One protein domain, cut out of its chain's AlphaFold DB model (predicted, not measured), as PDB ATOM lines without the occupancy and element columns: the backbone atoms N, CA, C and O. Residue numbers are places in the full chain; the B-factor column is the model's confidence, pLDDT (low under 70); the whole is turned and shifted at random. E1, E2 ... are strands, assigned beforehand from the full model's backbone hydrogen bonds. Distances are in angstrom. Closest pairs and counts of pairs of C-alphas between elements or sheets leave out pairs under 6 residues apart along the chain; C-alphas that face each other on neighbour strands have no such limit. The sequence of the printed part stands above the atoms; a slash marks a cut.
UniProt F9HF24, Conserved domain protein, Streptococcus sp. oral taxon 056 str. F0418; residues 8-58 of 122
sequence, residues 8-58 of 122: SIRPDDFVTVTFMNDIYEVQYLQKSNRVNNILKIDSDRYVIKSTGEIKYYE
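AT A GLANCE: This is residues 8 to 58 of the 122 residues of the protein "Conserved domain protein" of Streptococcus sp. oral taxon 056 str. F0418 (UniProt F9HF24). Two small sheets sit at opposite ends of a dumbbell: the hairpin E1-E2 and the meander E3-E4-E5, each strand the antiparallel neighbour of the one before, with residues 29 to 37 strung between them. The hairpin's tip, residues 19 to 24, sticks out free. The printed part has 51 residues, all strand by class, though under half, 22, are in the five named strands. It is extended, with a radius of gyration of the C-alphas of 17.3 A, and spans 46 by 25 by 14 A.

HOW THE PARTS SIT: Look first at E1, residues 15 to 20, and E2, residues 23 to 28, a hairpin at 164 degrees: N 18 and O 25 are within hydrogen-bond range at 2.8 A. Next, E3, residues 38 to 40, and E4, residues 45 to 48, form a hairpin at 153 degrees, with N 39 and O 47 at 2.9 A. E4 and E5, residues 54 to 56, form another at 136 degrees, with N 46 and O 55 at 2.9 A. E1 and E2 are apart from E3, E4 and E5.

IN THESE COORDINATES: Find C-alpha 15 at (-32.602, -3.144, -55.417); from there E1 runs 16.2 A, and E2 16.7 A. E5 ends at C-alpha 56, (-18.683, 16.749, -33.341).

THE WHOLE: The farthest C-alphas, of Asp 22 and Gly 52, are 48.3 A apart. The printed part has no cut, and no printed residue is under 70 in pLDDT.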
ATOM      1  N   SER A   8     -27.065 -13.216 -50.386       81.81
ATOM      2  CA  SER A   8     -28.344 -13.725 -50.877       81.81
ATOM      3  C   SER A   8     -29.294 -12.551 -51.091       81.81
ATOM      4  O   SER A   8     -29.642 -11.864 -50.131       81.81
ATOM      5  N   ILE A   9     -29.671 -12.312 -52.348       84.62
ATOM      6  CA  ILE A   9     -30.712 -11.349 -52.724       84.62
ATOM      7  C   ILE A   9     -32.016 -12.132 -52.813       84.62
ATOM      8  O   ILE A   9     -32.135 -13.050 -53.631       84.62
ATOM      9  N   ARG A  10     -32.983 -11.804 -51.958       86.69
ATOM     10  CA  ARG A  10     -34.307 -12.430 -52.011       86.69
ATOM     11  C   ARG A  10     -35.150 -11.814 -53.133       86.69
ATOM     12  O   ARG A  10     -34.924 -10.661 -53.491       86.69
ATOM     13  N   PRO A  11     -36.147 -12.530 -53.681       86.06
ATOM     14  CA  PRO A  11     -37.021 -11.976 -54.720       86.06
ATOM     15  C   PRO A  11     -37.773 -10.702 -54.295       86.06
ATOM     16  O   PRO A  11     -38.113  -9.880 -55.140       86.06
ATOM     17  N   ASP A  12     -38.033 -10.544 -52.997       88.38
ATOM     18  CA  ASP A  12     -38.709  -9.402 -52.372       88.38
ATOM     19  C   ASP A  12     -37.758  -8.273 -51.929       88.38
ATOM     20  O   ASP A  12     -38.213  -7.237 -51.439       88.38
ATOM     21  N   ASP A  13     -36.442  -8.439 -52.105       87.75
ATOM     22  CA  ASP A  13     -35.472  -7.425 -51.710       87.75
ATOM     23  C   ASP A  13     -35.496  -6.204 -52.638       87.75
ATOM     24  O   ASP A  13     -35.509  -6.293 -53.867       87.75
ATOM     25  N   PHE A  14     -35.410  -5.021 -52.029       87.69
ATOM     26  CA  PHE A  14     -35.295  -3.774 -52.776       87.69
ATOM     27  C   PHE A  14     -33.889  -3.619 -53.355       87.69
ATOM     28  O   PHE A  14     -32.893  -3.590 -52.623       87.69
ATOM     29  N   VAL A  15     -33.827  -3.436 -54.670       91.56
ATOM     30  CA  VAL A  15     -32.602  -3.144 -55.417       91.56
ATOM     31  C   VAL A  15     -32.744  -1.832 -56.176       91.56
ATOM     32  O   VAL A  15     -33.841  -1.435 -56.569       91.56
ATOM     33  N   THR A  16     -31.621  -1.164 -56.412       92.19
ATOM     34  CA  THR A  16     -31.559  -0.009 -57.310       92.19
ATOM     35  C   THR A  16     -31.040  -0.474 -58.661       92.19
ATOM     36  O   THR A  16     -29.932  -1.001 -58.738       92.19
ATOM     37  N   VAL A  17     -31.812  -0.251 -59.723       93.56
ATOM     38  CA  VAL A  17     -31.389  -0.535 -61.101       93.56
ATOM     39  C   VAL A  17     -31.086   0.777 -61.813       93.56
ATOM     40  O   VAL A  17     -31.906   1.692 -61.807       93.56
ATOM     41  N   THR A  18     -29.904   0.874 -62.414       93.94
ATOM     42  CA  THR A  18     -29.477   2.032 -63.209       93.94
ATOM     43  C   THR A  18     -29.247   1.594 -64.648       93.94
ATOM     44  O   THR A  18     -28.395   0.746 -64.896       93.94
ATOM     45  N   PHE A  19     -29.983   2.180 -65.591       92.94
ATOM     46  CA  PHE A  19     -29.815   1.939 -67.026       92.94
ATOM     47  C   PHE A  19     -28.869   2.986 -67.626       92.94
ATOM     48  O   PHE A  19     -29.026   4.180 -67.375       92.94
ATOM     49  N   MET A  20     -27.877   2.539 -68.394       91.75
ATOM     50  CA  MET A  20     -26.851   3.363 -69.037       91.75
ATOM     51  C   MET A  20     -26.602   2.844 -70.462       91.75
ATOM     52  O   MET A  20     -25.606   2.166 -70.719       91.75
ATOM     53  N   ASN A  21     -27.543   3.124 -71.368       87.81
ATOM     54  CA  ASN A  21     -27.577   2.570 -72.726       87.81
ATOM     55  C   ASN A  21     -27.417   1.040 -72.713       87.81
ATOM     56  O   ASN A  21     -28.288   0.341 -72.196       87.81
ATOM     57  N   ASP A  22     -26.297   0.531 -73.228       86.38
ATOM     58  CA  ASP A  22     -26.021  -0.903 -73.367       86.38
ATOM     59  C   ASP A  22     -25.662  -1.594 -72.043       86.38
ATOM     60  O   ASP A  22     -25.609  -2.822 -71.964       86.38
ATOM     61  N   ILE A  23     -25.401  -0.821 -70.986       89.81
ATOM     62  CA  ILE A  23     -25.008  -1.336 -69.677       89.81
ATOM     63  C   ILE A  23     -26.114  -1.024 -68.676       89.81
ATOM     64  O   ILE A  23     -26.531   0.121 -68.525       89.81
ATOM     65  N   TYR A  24     -26.542  -2.024 -67.915       92.44
ATOM     66  CA  TYR A  24     -27.365  -1.813 -66.730       92.44
ATOM     67  C   TYR A  24     -26.618  -2.285 -65.484       92.44
ATOM     68  O   TYR A  24     -25.881  -3.270 -65.504       92.44
ATOM     69  N   GLU A  25     -26.791  -1.556 -64.388       93.50
ATOM     70  CA  GLU A  25     -26.212  -1.881 -63.090       93.50
ATOM     71  C   GLU A  25     -27.330  -2.182 -62.096       93.50
ATOM     72  O   GLU A  25     -28.247  -1.376 -61.928       93.50
ATOM     73  N   VAL A  26     -27.231  -3.320 -61.408       92.06
ATOM     74  CA  VAL A  26     -28.122  -3.687 -60.303       92.06
ATOM     75  C   VAL A  26     -27.349  -3.575 -58.995       92.06
ATOM     76  O   VAL A  26     -26.299  -4.197 -58.828       92.06
ATOM     77  N   GLN A  27     -27.860  -2.780 -58.057       91.38
ATOM     78  CA  GLN A  27     -27.247  -2.565 -56.752       91.38
ATOM     79  C   GLN A  27     -28.154  -3.051 -55.633       91.38
ATOM     80  O   GLN A  27     -29.273  -2.566 -55.466       91.38
ATOM     81  N   TYR A  28     -27.615  -3.950 -54.816       90.81
ATOM     82  CA  TYR A  28     -28.235  -4.402 -53.580       90.81
ATOM     83  C   TYR A  28     -27.435  -3.906 -52.375       90.81
ATOM     84  O   TYR A  28     -26.206  -3.986 -52.347       90.81
ATOM     85  N   LEU A  29     -28.139  -3.397 -51.364       87.62
ATOM     86  CA  LEU A  29     -27.552  -2.960 -50.101       87.62
ATOM     87  C   LEU A  29     -28.114  -3.815 -48.965       87.62
ATOM     88  O   LEU A  29     -29.171  -3.504 -48.424       87.62
ATOM     89  N   GLN A  30     -27.361  -4.838 -48.551       84.44
ATOM     90  CA  GLN A  30     -27.745  -5.724 -47.441       84.44
ATOM     91  C   GLN A  30     -28.017  -4.953 -46.135       84.44
ATOM     92  O   GLN A  30     -28.882  -5.318 -45.343       84.44
ATOM     93  N   LYS A  31     -27.267  -3.871 -45.896       82.88
ATOM     94  CA  LYS A  31     -27.435  -2.977 -44.744       82.88
ATOM     95  C   LYS A  31     -27.707  -1.559 -45.236       82.88
ATOM     96  O   LYS A  31     -26.787  -0.756 -45.369       82.88
ATOM     97  N   SER A  32     -28.971  -1.251 -45.519       79.44
ATOM     98  CA  SER A  32     -29.400   0.105 -45.878       79.44
ATOM     99  C   SER A  32     -29.889   0.845 -44.633       79.44
ATOM    100  O   SER A  32     -30.840   0.391 -43.992       79.44
ATOM    101  N   ASN A  33     -29.294   1.990 -44.296       81.56
ATOM    102  CA  ASN A  33     -29.880   2.853 -43.276       81.56
ATOM    103  C   ASN A  33     -31.082   3.614 -43.863       81.56
ATOM    104  O   ASN A  33     -30.901   4.505 -44.690       81.56
ATOM    105  N   ARG A  34     -32.304   3.248 -43.458       80.94
ATOM    106  CA  ARG A  34     -33.556   3.858 -43.952       80.94
ATOM    107  C   ARG A  34     -34.073   4.990 -43.067       80.94
ATOM    108  O   ARG A  34     -35.002   5.689 -43.453       80.94
ATOM    109  N   VAL A  35     -33.486   5.168 -41.884       84.12
ATOM    110  CA  VAL A  35     -33.922   6.163 -40.905       84.12
ATOM    111  C   VAL A  35     -32.757   7.083 -40.586       84.12
ATOM    112  O   VAL A  35     -31.647   6.650 -40.276       84.12
ATOM    113  N   ASN A  36     -33.003   8.389 -40.656       84.25
ATOM    114  CA  ASN A  36     -31.987   9.343 -40.253       84.25
ATOM    115  C   ASN A  36     -31.926   9.444 -38.720       84.25
ATOM    116  O   ASN A  36     -32.748  10.132 -38.103       84.25
ATOM    117  N   ASN A  37     -30.932   8.766 -38.143       88.25
ATOM    118  CA  ASN A  37     -30.661   8.722 -36.705       88.25
ATOM    119  C   ASN A  37     -29.892   9.942 -36.182       88.25
ATOM    120  O   ASN A  37     -29.751  10.079 -34.969       88.25
ATOM    121  N   ILE A  38     -29.408  10.826 -37.060       92.12
ATOM    122  CA  ILE A  38     -28.682  12.035 -36.668       92.12
ATOM    123  C   ILE A  38     -29.455  13.294 -37.069       92.12
ATOM    124  O   ILE A  38     -30.123  13.343 -38.103       92.12
ATOM    125  N   LEU A  39     -29.378  14.332 -36.243       91.69
ATOM    126  CA  LEU A  39     -29.902  15.661 -36.543       91.69
ATOM    127  C   LEU A  39     -28.733  16.647 -36.560       91.69
ATOM    128  O   LEU A  39     -28.029  16.784 -35.562       91.69
ATOM    129  N   LYS A  40     -28.517  17.325 -37.689       92.69
ATOM    130  CA  LYS A  40     -27.489  18.363 -37.799       92.69
ATOM    131  C   LYS A  40     -27.916  19.593 -36.994       92.69
ATOM    132  O   LYS A  40     -29.034  20.065 -37.187       92.69
ATOM    133  N   ILE A  41     -27.029  20.103 -36.140       92.06
ATOM    134  CA  ILE A  41     -27.236  21.379 -35.440       92.06
ATOM    135  C   ILE A  41     -26.565  22.503 -36.232       92.06
ATOM    136  O   ILE A  41     -27.225  23.458 -36.629       92.06
ATOM    137  N   ASP A  42     -25.265  22.370 -36.497       91.69
ATOM    138  CA  ASP A  42     -24.451  23.385 -37.172       91.69
ATOM    139  C   ASP A  42     -23.351  22.739 -38.039       91.69
ATOM    140  O   ASP A  42     -23.452  21.565 -38.406       91.69
ATOM    141  N   SER A  43     -22.348  23.517 -38.461       88.06
ATOM    142  CA  SER A  43     -21.207  23.031 -39.247       88.06
ATOM    143  C   SER A  43     -20.403  21.950 -38.539       88.06
ATOM    144  O   SER A  43     -19.867  21.081 -39.217       88.06
ATOM    145  N   ASP A  44     -20.348  21.979 -37.212       90.25
ATOM    146  CA  ASP A  44     -19.371  21.245 -36.416       90.25
ATOM    147  C   ASP A  44     -20.019  20.197 -35.517       90.25
ATOM    148  O   ASP A  44     -19.319  19.323 -35.019       90.25
ATOM    149  N   ARG A  45     -21.344  20.241 -35.323       92.00
ATOM    150  CA  ARG A  45     -22.066  19.418 -34.347       92.00
ATOM    151  C   ARG A  45     -23.341  18.781 -34.888       92.00
ATOM    152  O   ARG A  45     -24.096  19.361 -35.677       92.00
ATOM    153  N   TYR A  46     -23.641  17.600 -34.357       93.50
ATOM    154  CA  TYR A  46     -24.886  16.869 -34.581       93.50
ATOM    155  C   TYR A  46     -25.369  16.166 -33.309       93.50
ATOM    156  O   TYR A  46     -24.588  15.887 -32.405       93.50
ATOM    157  N   VAL A  47     -26.665  15.858 -33.257       93.56
ATOM    158  CA  VAL A  47     -27.296  15.083 -32.179       93.56
ATOM    159  C   VAL A  47     -27.659  13.696 -32.672       93.56
ATOM    160  O   VAL A  47     -28.245  13.544 -33.746       93.56
ATOM    161  N   ILE A  48     -27.363  12.683 -31.863       92.88
ATOM    162  CA  ILE A  48     -27.896  11.333 -32.045       92.88
ATOM    163  C   ILE A  48     -29.326  11.310 -31.503       92.88
ATOM    164  O   ILE A  48     -29.545  11.491 -30.310       92.88
ATOM    165  N   LYS A  49     -30.316  11.051 -32.361       90.38
ATOM    166  CA  LYS A  49     -31.736  11.080 -31.973       90.38
ATOM    167  C   LYS A  49     -32.113  10.034 -30.926       90.38
ATOM    168  O   LYS A  49     -33.034  10.269 -30.157       90.38
ATOM    169  N   SER A  50     -31.441   8.884 -30.917       89.31
ATOM    170  CA  SER A  50     -31.749   7.797 -29.984       89.31
ATOM    171  C   SER A  50     -31.256   8.059 -28.561       89.31
ATOM    172  O   SER A  50     -31.907   7.616 -27.623       89.31
ATOM    173  N   THR A  51     -30.127   8.755 -28.392       91.50
ATOM    174  CA  THR A  51     -29.514   9.008 -27.072       91.50
ATOM    175  C   THR A  51     -29.628  10.460 -26.617       91.50
ATOM    176  O   THR A  51     -29.490  10.738 -25.432       91.50
ATOM    177  N   GLY A  52     -29.864  11.398 -27.536       89.38
ATOM    178  CA  GLY A  52     -29.813  12.836 -27.269       89.38
ATOM    179  C   GLY A  52     -28.390  13.402 -27.161       89.38
ATOM    180  O   GLY A  52     -28.232  14.598 -26.933       89.38
ATOM    181  N   GLU A  53     -27.351  12.581 -27.341       92.25
ATOM    182  CA  GLU A  53     -25.957  13.016 -27.221       92.25
ATOM    183  C   GLU A  53     -25.532  13.917 -28.385       92.25
ATOM    184  O   GLU A  53     -25.776  13.601 -29.556       92.25
ATOM    185  N   ILE A  54     -24.829  15.007 -28.058       92.62
ATOM    186  CA  ILE A  54     -24.195  15.906 -29.027       92.62
ATOM    187  C   ILE A  54     -22.788  15.391 -29.335       92.62
ATOM    188  O   ILE A  54     -21.983  15.172 -28.430       92.62
ATOM    189  N   LYS A  55     -22.475  15.245 -30.621       92.31
ATOM    190  CA  LYS A  55     -21.152  14.865 -31.128       92.31
ATOM    191  C   LYS A  55     -20.656  15.874 -32.156       92.31
ATOM    192  O   LYS A  55     -21.449  16.613 -32.739       92.31
ATOM    193  N   TYR A  56     -19.344  15.879 -32.373       92.00
ATOM    194  CA  TYR A  56     -18.683  16.749 -33.341       92.00
ATOM    195  C   TYR A  56     -18.413  16.017 -34.657       92.00
ATOM    196  O   TYR A  56     -18.185  14.805 -34.663       92.00
ATOM    197  N   TYR A  57     -18.467  16.742 -35.772       86.75
ATOM    198  CA  TYR A  57     -18.053  16.229 -37.072       86.75
ATOM    199  C   TYR A  57     -16.527  16.143 -37.153       86.75
ATOM    200  O   TYR A  57     -15.816  17.057 -36.742       86.75
ATOM    201  N   GLU A  58     -16.028  15.056 -37.737       82.50
ATOM    202  CA  GLU A  58     -14.633  14.961 -38.157       82.50
ATOM    203  C   GLU A  58     -14.505  15.590 -39.544       82.50
ATOM    204  O   GLU A  58     -14.951  15.030 -40.551       82.50
TER     205      GLU A  58